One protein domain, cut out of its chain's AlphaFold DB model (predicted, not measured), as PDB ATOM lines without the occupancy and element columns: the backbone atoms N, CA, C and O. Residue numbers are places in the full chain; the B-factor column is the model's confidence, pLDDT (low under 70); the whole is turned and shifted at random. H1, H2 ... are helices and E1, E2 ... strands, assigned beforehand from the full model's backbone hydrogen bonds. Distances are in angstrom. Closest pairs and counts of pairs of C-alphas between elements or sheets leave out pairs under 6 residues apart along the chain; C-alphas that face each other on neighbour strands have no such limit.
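This is residues 8 to 85 of the 106 residues of an uncharacterized protein of Staphylococcus capitis (UniProt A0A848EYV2). A long, strongly twisted ribbon of two antiparallel strands, E1 and E4, has one helix, H1, packed along one of its faces, and a short hairpin, E2 and E3, continues the sheet beyond E1 and turns away from the ribbon's direction. The ribbon reaches beyond H1 at the end with Arg 8 and Tyr 85, and this end makes much of the length. The printed part has 78 residues with four named strands and one named helix, in the order E1, E2, E3, H1, E4, and the sheet runs E3, E2, E1, E4, all antiparallel. The class is mixed, helices and strands, in two layers, that is, with the helix on one face of the sheet. The whole is compact by its radius of gyration of the C-alphas, 12.8 A, yet elongated in outline, with spans of 46 by 26 by 24 A.

E1 is residues 8 to 18, beginning at C-alpha 8, (66.203, 152.345, 67.450), and measuring 28.7 A from first to last C-alpha; it bends by 62 degrees at residue 12. E2 is residues 24 to 29, 16.5 A long. E3 is residues 36 to 39, four residues with 9.7 A from first to last C-alpha. H1 is residues 51 to 67, 24.3 A long, from C-alpha 51 at (80.184, 140.770, 64.358) to C-alpha 67 at (79.629, 116.523, 63.833). E4, residues 72 to 84, is the longest strand, with 13 residues and 34.5 A; it bends by 63 degrees at residue 75 and ends at C-alpha 84, (58.253, 154.230, 71.335).

E1 and E4 are antiparallel neighbours with 152 degrees between their N-to-C directions. Their C-alphas face each other from 8 and 82, 4.8 A apart, to 18 and 72, 4.5 A apart. N 9 and O 81 are within hydrogen-bond range at 2.9 A, as are N 73 and O 17 at 2.9 A. On the other side of E1 is E2, its antiparallel neighbour, with N 25 and O 16 within hydrogen-bond range at 2.8 A; E1 and E2 form a hairpin. E2 and E3 form a second hairpin, antiparallel at 137 degrees, with N 28 and O 37 at 2.9 A and N 39 and O 26 at 2.8 A. The three strands E1, E2 and E3 make a meander, each strand the antiparallel neighbour of the one before. Pairing along E2 is staggered: residues 24 to 26 pair with E1 and residues 26 to 29 with E3. The edge strands are E3 and E4, which are apart. From edge to edge the strands' lines turn by 120 degrees. H1 is on the sheet at a height of 8.0 A, over E1 and E4, and runs along the strands, at 6 degrees to E1 on the local plane. The closest C-alphas of H1 and E4 are those of Ser 58 and Cys 74, 5.5 A apart; those of H1 and E1 are of Gln 51 and Ile 12, 6.6 A apart. In H1 every O i to N i+4 pair is within hydrogen-bond range.

The two C-alphas farthest apart are those of Met 67 and Tyr 85, at 46.4 A, while those of the first and last printed residues, Arg 8 and Tyr 85, are 11.8 A apart. The printed part has no cut. The link from E3 to H1 is long, with 11 residues; the links from E1 to E2 and from H1 to E4 are tight, and the link from E2 to E3 is short. The mean pLDDT of the printed part is 92.7, and no printed residue is under 70.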
ATOM      1  N   ARG A   8      65.800 153.544  68.193       79.50
ATOM      2  CA  ARG A   8      66.203 152.345  67.450       79.50
ATOM      3  C   ARG A   8      67.489 151.807  68.046       79.50
ATOM      4  O   ARG A   8      68.515 152.479  68.013       79.50
ATOM      5  N   THR A   9      67.433 150.607  68.610       84.94
ATOM      6  CA  THR A   9      68.619 149.910  69.111       84.94
ATOM      7  C   THR A   9      68.945 148.756  68.181       84.94
ATOM      8  O   THR A   9      68.105 147.893  67.940       84.94
ATOM      9  N   GLU A  10      70.173 148.732  67.677       89.44
ATOM     10  CA  GLU A  10      70.685 147.618  66.886       89.44
ATOM     11  C   GLU A  10      71.503 146.687  67.779       89.44
ATOM     12  O   GLU A  10      72.308 147.144  68.594       89.44
ATOM     13  N   ARG A  11      71.321 145.377  67.624       94.06
ATOM     14  CA  ARG A  11      72.154 144.372  68.291       94.06
ATOM     15  C   ARG A  11      72.479 143.214  67.364       94.06
ATOM     16  O   ARG A  11      71.703 142.867  66.481       94.06
ATOM     17  N   ILE A  12      73.645 142.618  67.578       96.81
ATOM     18  CA  ILE A  12      74.099 141.427  66.860       96.81
ATOM     19  C   ILE A  12      73.811 140.225  67.750       96.81
ATOM     20  O   ILE A  12      74.211 140.222  68.914       96.81
ATOM     21  N   ILE A  13      73.118 139.224  67.223       96.81
ATOM     22  CA  ILE A  13      72.716 138.021  67.958       96.81
ATOM     23  C   ILE A  13      73.006 136.766  67.136       96.81
ATOM     24  O   ILE A  13      73.291 136.837  65.939       96.81
ATOM     25  N   LEU A  14      72.897 135.608  67.782       97.31
ATOM     26  CA  LEU A  14      72.906 134.318  67.103       97.31
ATOM     27  C   LEU A  14      71.499 133.732  67.047       97.31
ATOM     28  O   LEU A  14      70.768 133.757  68.043       97.31
ATOM     29  N   VAL A  15      71.157 133.170  65.894       97.19
ATOM     30  CA  VAL A  15      69.876 132.523  65.616       97.19
ATOM     31  C   VAL A  15      70.141 131.098  65.163       97.19
ATOM     32  O   VAL A  15      70.904 130.862  64.232       97.19
ATOM     33  N   GLN A  16      69.512 130.149  65.838       96.81
ATOM     34  CA  GLN A  16      69.459 128.758  65.440       96.81
ATOM     35  C   GLN A  16      68.213 128.530  64.578       96.81
ATOM     36  O   GLN A  16      67.106 128.873  64.990       96.81
ATOM     37  N   VAL A  17      68.389 127.915  63.414       96.88
ATOM     38  CA  VAL A  17      67.328 127.622  62.449       96.88
ATOM     39  C   VAL A  17      67.262 126.121  62.220       96.88
ATOM     40  O   VAL A  17      68.284 125.478  61.977       96.88
ATOM     41  N   ASN A  18      66.067 125.537  62.294       96.31
ATOM     42  CA  ASN A  18      65.866 124.149  61.884       96.31
ATOM     43  C   ASN A  18      65.843 124.060  60.348       96.31
ATOM     44  O   ASN A  18      65.026 124.704  59.685       96.31
ATOM     45  N   LYS A  19      66.714 123.233  59.766       94.00
ATOM     46  CA  LYS A  19      66.848 123.058  58.313       94.00
ATOM     47  C   LYS A  19      65.560 122.561  57.652       94.00
ATOM     48  O   LYS A  19      65.293 122.961  56.515       94.00
ATOM     49  N   ASN A  20      64.773 121.751  58.359       94.25
ATOM     50  CA  ASN A  20      63.565 121.098  57.858       94.25
ATOM     51  C   ASN A  20      62.323 121.974  58.040       94.25
ATOM     52  O   ASN A  20      61.595 122.219  57.081       94.25
ATOM     53  N   THR A  21      62.084 122.464  59.259       94.62
ATOM     54  CA  THR A  21      60.854 123.204  59.597       94.62
ATOM     55  C   THR A  21      60.965 124.708  59.370       94.62
ATOM     56  O   THR A  21      59.944 125.389  59.364       94.62
ATOM     57  N   LYS A  22      62.185 125.232  59.184       92.38
ATOM     58  CA  LYS A  22      62.491 126.674  59.134       92.38
ATOM     59  C   LYS A  22      62.106 127.432  60.406       92.38
ATOM     60  O   LYS A  22      62.029 128.654  60.390       92.38
ATOM     61  N   GLU A  23      61.891 126.722  61.512       95.19
ATOM     62  CA  GLU A  23      61.687 127.359  62.808       95.19
ATOM     63  C   GLU A  23      62.972 128.024  63.297       95.19
ATOM     64  O   GLU A  23      64.047 127.420  63.259       95.19
ATOM     65  N   GLU A  24      62.827 129.239  63.819       94.88
ATOM     66  CA  GLU A  24      63.922 130.043  64.347       94.88
ATOM     67  C   GLU A  24      63.855 130.146  65.872       94.88
ATOM     68  O   GLU A  24      62.789 130.298  66.476       94.88
ATOM     69  N   ARG A  25      65.024 130.080  66.508       95.94
ATOM     70  CA  ARG A  25      65.212 130.288  67.946       95.94
ATOM     71  C   ARG A  25      66.455 131.131  68.154       95.94
ATOM     72  O   ARG A  25      67.484 130.877  67.539       95.94
ATOM     73  N   VAL A  26      66.407 132.108  69.049       96.38
ATOM     74  CA  VAL A  26      67.612 132.869  69.394       96.38
ATOM     75  C   VAL A  26      68.469 132.090  70.382       96.38
ATOM     76  O   VAL A  26      67.961 131.256  71.135       96.38
ATOM     77  N   LEU A  27      69.768 132.372  70.414       95.94
ATOM     78  CA  LEU A  27      70.684 131.733  71.353       95.94
ATOM     79  C   LEU A  27      70.990 132.631  72.559       95.94
ATOM     80  O   LEU A  27      71.411 133.784  72.432       95.94
ATOM     81  N   LEU A  28      70.822 132.058  73.748       95.06
ATOM     82  CA  LEU A  28      71.192 132.626  75.038       95.06
ATOM     83  C   LEU A  28      72.442 131.911  75.562       95.06
ATOM     84  O   LEU A  28      72.460 130.689  75.678       95.06
ATOM     85  N   LYS A  29      73.475 132.663  75.933       93.00
ATOM     86  CA  LYS A  29      74.637 132.153  76.649       93.00
ATOM     87  C   LYS A  29      74.235 131.826  78.082       93.00
ATOM     88  O   LYS A  29      73.870 132.713  78.855       93.00
ATOM     89  N   ASP A  30      74.323 130.552  78.432       89.62
ATOM     90  CA  ASP A  30      74.115 130.091  79.793       89.62
ATOM     91  C   ASP A  30      75.254 130.593  80.693       89.62
ATOM     92  O   ASP A  30      76.442 130.446  80.388       89.62
ATOM     93  N   ARG A  31      74.879 131.207  81.818       79.50
ATOM     94  CA  ARG A  31      75.815 131.754  82.806       79.50
ATOM     95  C   ARG A  31      76.536 130.666  83.598       79.50
ATOM     96  O   ARG A  31      77.610 130.946  84.119       79.50
ATOM     97  N   TYR A  32      75.967 129.465  83.694       74.69
ATOM     98  CA  TYR A  32      76.484 128.397  84.552       74.69
ATOM     99  C   TYR A  32      77.102 127.239  83.758       74.69
ATOM    100  O   TYR A  32      78.132 126.712  84.166       74.69
ATOM    101  N   GLY A  33      76.527 126.876  82.607       72.00
ATOM    102  CA  GLY A  33      77.027 125.799  81.744       72.00
ATOM    103  C   GLY A  33      78.027 126.221  80.661       72.00
ATOM    104  O   GLY A  33      78.528 125.366  79.937       72.00
ATOM    105  N   GLY A  34      78.305 127.521  80.499       73.19
ATOM    106  CA  GLY A  34      79.296 128.047  79.544       73.19
ATOM    107  C   GLY A  34      78.932 127.935  78.053       73.19
ATOM    108  O   GLY A  34      79.667 128.459  77.216       73.19
ATOM    109  N   GLY A  35      77.811 127.290  77.713       87.75
ATOM    110  CA  GLY A  35      77.334 127.081  76.342       87.75
ATOM    111  C   GLY A  35      76.207 128.024  75.910       87.75
ATOM    112  O   GLY A  35      75.772 128.896  76.661       87.75
ATOM    113  N   PHE A  36      75.715 127.824  74.686       93.12
ATOM    114  CA  PHE A  36      74.548 128.523  74.146       93.12
ATOM    115  C   PHE A  36      73.327 127.603  74.148       93.12
ATOM    116  O   PHE A  36      73.400 126.471  73.675       93.12
ATOM    117  N   GLN A  37      72.212 128.107  74.665       92.56
ATOM    118  CA  GLN A  37      70.929 127.422  74.738       92.56
ATOM    119  C   GLN A  37      69.910 128.136  73.841       92.56
ATOM    120  O   GLN A  37      69.839 129.369  73.868       92.56
ATOM    121  N   PRO A  38      69.113 127.401  73.052       93.75
ATOM    122  CA  PRO A  38      68.078 128.004  72.232       93.75
ATOM    123  C   PRO A  38      66.887 128.456  73.077       93.75
ATOM    124  O   PRO A  38      66.474 127.791  74.024       93.75
ATOM    125  N   THR A  39      66.291 129.583  72.703       94.19
ATOM    126  CA  THR A  39      65.063 130.095  73.305       94.19
ATOM    127  C   THR A  39      64.206 130.803  72.263       94.19
ATOM    128  O   THR A  39      64.706 131.423  71.329       94.19
ATOM    129  N   TYR A  40      62.890 130.729  72.437       93.88
ATOM    130  CA  TYR A  40      61.933 131.490  71.631       93.88
ATOM    131  C   TYR A  40      61.809 132.948  72.095       93.88
ATOM    132  O   TYR A  40      61.223 133.781  71.411       93.88
ATOM    133  N   THR A  41      62.353 133.282  73.270       93.25
ATOM    134  CA  THR A  41      62.290 134.646  73.802       93.25
ATOM    135  C   THR A  41      63.423 135.483  73.220       93.25
ATOM    136  O   THR A  41      64.519 135.523  73.775       93.25
ATOM    137  N   VAL A  42      63.143 136.189  72.124       90.88
ATOM    138  CA  VAL A  42      64.113 137.032  71.399       90.88
ATOM    139  C   VAL A  42      64.803 138.052  72.317       90.88
ATOM    140  O   VAL A  42      66.003 138.296  72.209       90.88
ATOM    141  N   ALA A  43      64.088 138.606  73.302       90.44
ATOM    142  CA  ALA A  43      64.661 139.535  74.280       90.44
ATOM    143  C   ALA A  43      65.851 138.944  75.067       90.44
ATOM    144  O   ALA A  43      66.771 139.688  75.407       90.44
ATOM    145  N   ASN A  44      65.869 137.622  75.279       92.19
ATOM    146  CA  ASN A  44      66.921 136.904  76.000       92.19
ATOM    147  C   ASN A  44      68.117 136.525  75.114       92.19
ATOM    148  O   ASN A  44      69.077 135.942  75.616       92.19
ATOM    149  N   ALA A  45      68.079 136.827  73.813       94.75
ATOM    150  CA  ALA A  45      69.217 136.609  72.929       94.75
ATOM    151  C   ALA A  45      70.474 137.263  73.513       94.75
ATOM    152  O   ALA A  45      70.434 138.406  73.971       94.75
ATOM    153  N   THR A  46      71.598 136.547  73.492       94.94
ATOM    154  CA  THR A  46      72.868 137.127  73.934       94.94
ATOM    155  C   THR A  46      73.390 138.090  72.875       94.94
ATOM    156  O   THR A  46      73.671 137.647  71.761       94.94
ATOM    157  N   PRO A  47      73.526 139.388  73.202       95.56
ATOM    158  CA  PRO A  47      74.056 140.357  72.265       95.56
ATOM    159  C   PRO A  47      75.579 140.233  72.171       95.56
ATOM    160  O   PRO A  47      76.265 139.972  73.162       95.56
ATOM    161  N   PHE A  48      76.105 140.478  70.978       95.31
ATOM    162  CA  PHE A  48      77.530 140.564  70.697       95.31
ATOM    163  C   PHE A  48      77.911 142.009  70.384       95.31
ATOM    164  O   PHE A  48      77.211 142.703  69.647       95.31
ATOM    165  N   ASN A  49      79.053 142.447  70.916       93.38
ATOM    166  CA  ASN A  49      79.590 143.786  70.651       93.38
ATOM    167  C   ASN A  49      80.258 143.884  69.270       93.38
ATOM    168  O   ASN A  49      80.385 144.976  68.725       93.38
ATOM    169  N   LYS A  50      80.720 142.753  68.722       94.75
ATOM    170  CA  LYS A  50      81.409 142.664  67.431       94.75
ATOM    171  C   LYS A  50      80.831 141.527  66.602       94.75
ATOM    172  O   LYS A  50      80.613 140.433  67.119       94.75
ATOM    173  N   GLN A  51      80.653 141.778  65.308       95.69
ATOM    174  CA  GLN A  51      80.184 140.770  64.358       95.69
ATOM    175  C   GLN A  51      81.147 139.580  64.272       95.69
ATOM    176  O   GLN A  51      80.702 138.442  64.348       95.69
ATOM    177  N   GLU A  52      82.455 139.835  64.217       96.69
ATOM    178  CA  GLU A  52      83.483 138.786  64.140       96.69
ATOM    179  C   GLU A  52      83.416 137.789  65.308       96.69
ATOM    180  O   GLU A  52      83.657 136.594  65.132       96.69
ATOM    181  N   ASP A  53      83.081 138.263  66.513       95.31
ATOM    182  CA  ASP A  53      82.950 137.398  67.687       95.31
ATOM    183  C   ASP A  53      81.718 136.493  67.552       95.31
ATOM    184  O   ASP A  53      81.795 135.297  67.835       95.31
ATOM    185  N   ALA A  54      80.600 137.037  67.060       96.25
ATOM    186  CA  ALA A  54      79.407 136.253  66.757       96.25
ATOM    187  C   ALA A  54      79.690 135.222  65.652       96.25
ATOM    188  O   ALA A  54      79.324 134.056  65.789       96.25
ATOM    189  N   GLU A  55      80.405 135.611  64.595       97.75
ATOM    190  CA  GLU A  55      80.770 134.726  63.487       97.75
ATOM    191  C   GLU A  55      81.610 133.539  63.963       97.75
ATOM    192  O   GLU A  55      81.251 132.395  63.678       97.75
ATOM    193  N   LYS A  56      82.659 133.769  64.764       96.38
ATOM    194  CA  LYS A  56      83.499 132.691  65.326       96.38
ATOM    195  C   LYS A  56      82.688 131.689  66.147       96.38
ATOM    196  O   LYS A  56      82.874 130.474  66.019       96.38
ATOM    197  N   ILE A  57      81.772 132.185  66.978       95.75
ATOM    198  CA  ILE A  57      80.893 131.327  67.775       95.75
ATOM    199  C   ILE A  57      79.916 130.570  66.871       95.75
ATOM    200  O   ILE A  57      79.762 129.363  67.040       95.75
ATOM    201  N   SER A  58      79.302 131.231  65.886       96.69
ATOM    202  CA  SER A  58      78.379 130.584  64.945       96.69
ATOM    203  C   SER A  58      79.052 129.453  64.162       96.69
ATOM    204  O   SER A  58      78.491 128.367  64.049       96.69
ATOM    205  N   GLN A  59      80.293 129.662  63.709       96.94
ATOM    206  CA  GLN A  59      81.088 128.658  63.002       96.94
ATOM    207  C   GLN A  59      81.405 127.466  63.904       96.94
ATOM    208  O   GLN A  59      81.271 126.322  63.481       96.94
ATOM    209  N   THR A  60      81.763 127.726  65.165       95.06
ATOM    210  CA  THR A  60      82.029 126.667  66.148       95.06
ATOM    211  C   THR A  60      80.766 125.850  66.432       95.06
ATOM    212  O   THR A  60      80.814 124.623  66.438       95.06
ATOM    213  N   LEU A  61      79.615 126.507  66.611       95.00
ATOM    214  CA  LEU A  61      78.329 125.831  66.803       95.00
ATOM    215  C   LEU A  61      77.934 125.005  65.576       95.00
ATOM    216  O   LEU A  61      77.529 123.858  65.729       95.00
ATOM    217  N   ASN A  62      78.119 125.540  64.370       96.31
ATOM    218  CA  ASN A  62      77.849 124.813  63.130       96.31
ATOM    219  C   ASN A  62      78.768 123.608  62.944       96.31
ATOM    220  O   ASN A  62      78.308 122.559  62.500       96.31
ATOM    221  N   MET A  63      80.043 123.713  63.324       96.44
ATOM    222  CA  MET A  63      80.953 122.568  63.327       96.44
ATOM    223  C   MET A  63      80.435 121.464  64.256       96.44
ATOM    224  O   MET A  63      80.372 120.308  63.844       96.44
ATOM    225  N   LEU A  64      80.001 121.820  65.471       94.31
ATOM    226  CA  LEU A  64      79.413 120.868  66.418       94.31
ATOM    227  C   LEU A  64      78.122 120.245  65.874       94.31
ATOM    228  O   LEU A  64      77.960 119.033  65.957       94.31
ATOM    229  N   TYR A  65      77.232 121.048  65.291       94.94
ATOM    230  CA  TYR A  65      75.994 120.567  64.675       94.94
ATOM    231  C   TYR A  65      76.259 119.608  63.519       94.94
ATOM    232  O   TYR A  65      75.579 118.595  63.403       94.94
ATOM    233  N   ASN A  66      77.270 119.882  62.697       95.12
ATOM    234  CA  ASN A  66      77.653 118.988  61.615       95.12
ATOM    235  C   ASN A  66      78.236 117.668  62.146       95.12
ATOM    236  O   ASN A  66      77.901 116.603  61.644       95.12
ATOM    237  N   MET A  67      79.064 117.722  63.198       95.50
ATOM    238  CA  MET A  67      79.629 116.523  63.833       95.50
ATOM    239  C   MET A  67      78.573 115.625  64.486       95.50
ATOM    240  O   MET A  67      78.788 114.422  64.592       95.50
ATOM    241  N   THR A  68      77.462 116.200  64.951       94.38
ATOM    242  CA  THR A  68      76.365 115.466  65.598       94.38
ATOM    243  C   THR A  68      75.184 115.191  64.670       94.38
ATOM    244  O   THR A  68      74.138 114.764  65.151       94.38
ATOM    245  N   GLU A  69      75.332 115.448  63.364       94.12
ATOM    246  CA  GLU A  69      74.269 115.294  62.358       94.12
ATOM    247  C   GLU A  69      72.973 116.047  62.723       94.12
ATOM    248  O   GLU A  69      71.858 115.644  62.398       94.12
ATOM    249  N   SER A  70      73.120 117.179  63.411       94.38
ATOM    250  CA  SER A  70      72.014 118.010  63.871       94.38
ATOM    251  C   SER A  70      71.211 118.582  62.700       94.38
ATOM    252  O   SER A  70      71.754 119.015  61.678       94.38
ATOM    253  N   GLU A  71      69.894 118.671  62.878       95.75
ATOM    254  CA  GLU A  71      68.975 119.322  61.940       95.75
ATOM    255  C   GLU A  71      69.043 120.852  61.996       95.75
ATOM    256  O   GLU A  71      68.332 121.527  61.256       95.75
ATOM    257  N   PHE A  72      69.888 121.417  62.854       95.94
ATOM    258  CA  PHE A  72      69.966 122.853  63.084       95.94
ATOM    259  C   PHE A  72      71.218 123.485  62.473       95.94
ATOM    260  O   PHE A  72      72.280 122.869  62.422       95.94
ATOM    261  N   GLU A  73      71.087 124.747  62.075       96.25
ATOM    262  CA  GLU A  73      72.178 125.639  61.680       96.25
ATOM    263  C   GLU A  73      72.125 126.922  62.510       96.25
ATOM    264  O   GLU A  73      71.068 127.337  62.975       96.25
ATOM    265  N   CYS A  74      73.278 127.534  62.739       96.81
ATOM    266  CA  CYS A  74      73.444 128.782  63.464       96.81
ATOM    267  C   CYS A  74      73.853 129.894  62.498       96.81
ATOM    268  O   CYS A  74      74.803 129.740  61.727       96.81
ATOM    269  N   HIS A  75      73.180 131.035  62.594       96.88
ATOM    270  CA  HIS A  75      73.461 132.231  61.815       96.88
ATOM    271  C   HIS A  75      73.666 133.435  62.726       96.88
ATOM    272  O   HIS A  75      73.081 133.538  63.806       96.88
ATOM    273  N   VAL A  76      74.488 134.371  62.261       97.38
ATOM    274  CA  VAL A  76      74.595 135.703  62.857       97.38
ATOM    275  C   VAL A  76      73.487 136.570  62.272       97.38
ATOM    276  O   VAL A  76      73.360 136.668  61.053       97.38
ATOM    277  N   ALA A  77      72.698 137.207  63.132       96.31
ATOM    278  CA  ALA A  77      71.640 138.119  62.726       96.31
ATOM    279  C   ALA A  77      71.859 139.506  63.332       96.31
ATOM    280  O   ALA A  77      72.271 139.649  64.487       96.31
ATOM    281  N   LYS A  78      71.545 140.534  62.543       95.19
ATOM    282  CA  LYS A  78      71.417 141.908  63.022       95.19
ATOM    283  C   LYS A  78      69.948 142.155  63.343       95.19
ATOM    284  O   LYS A  78      69.105 142.107  62.454       95.19
ATOM    285  N   GLU A  79      69.653 142.419  64.604       92.19
ATOM    286  CA  GLU A  79      68.307 142.703  65.083       92.19
ATOM    287  C   GLU A  79      68.145 144.200  65.346       92.19
ATOM    288  O   GLU A  79      69.000 144.828  65.976       92.19
ATOM    289  N   ILE A  80      67.033 144.762  64.874       91.00
ATOM    290  CA  ILE A  80      66.646 146.154  65.105       91.00
ATOM    291  C   ILE A  80      65.442 146.144  66.045       91.00
ATOM    292  O   ILE A  80      64.381 145.633  65.696       91.00
ATOM    293  N   VAL A  81      65.612 146.709  67.239       86.94
ATOM    294  CA  VAL A  81      64.552 146.854  68.237       86.94
ATOM    295  C   VAL A  81      64.086 148.304  68.233       86.94
ATOM    296  O   VAL A  81      64.852 149.210  68.570       86.94
ATOM    297  N   GLU A  82      62.828 148.520  67.861       86.00
ATOM    298  CA  GLU A  82      62.187 149.832  67.916       86.00
ATOM    299  C   GLU A  82      61.422 149.986  69.234       86.00
ATOM    300  O   GLU A  82      60.691 149.086  69.658       86.00
ATOM    301  N   ARG A  83      61.605 151.125  69.908       82.31
ATOM    302  CA  ARG A  83      60.871 151.476  71.127       82.31
ATOM    303  C   ARG A  83      60.293 152.876  71.002       82.31
ATOM    304  O   ARG A  83      61.035 153.833  70.769       82.31
ATOM    305  N   THR A  84      58.992 152.970  71.245       83.25
ATOM    306  CA  THR A  84      58.253 154.230  71.335       83.25
ATOM    307  C   THR A  84      57.755 154.407  72.762       83.25
ATOM    308  O   THR A  84      57.102 153.520  73.313       83.25
ATOM    309  N   TYR A  85      58.080 155.547  73.367       80.06
ATOM    310  CA  TYR A  85      57.624 155.910  74.705       80.06
ATOM    311  C   TYR A  85      56.288 156.651  74.614       80.06
ATOM    312  O   TYR A  85      56.187 157.675  73.945       80.06
TER     313      TYR A  85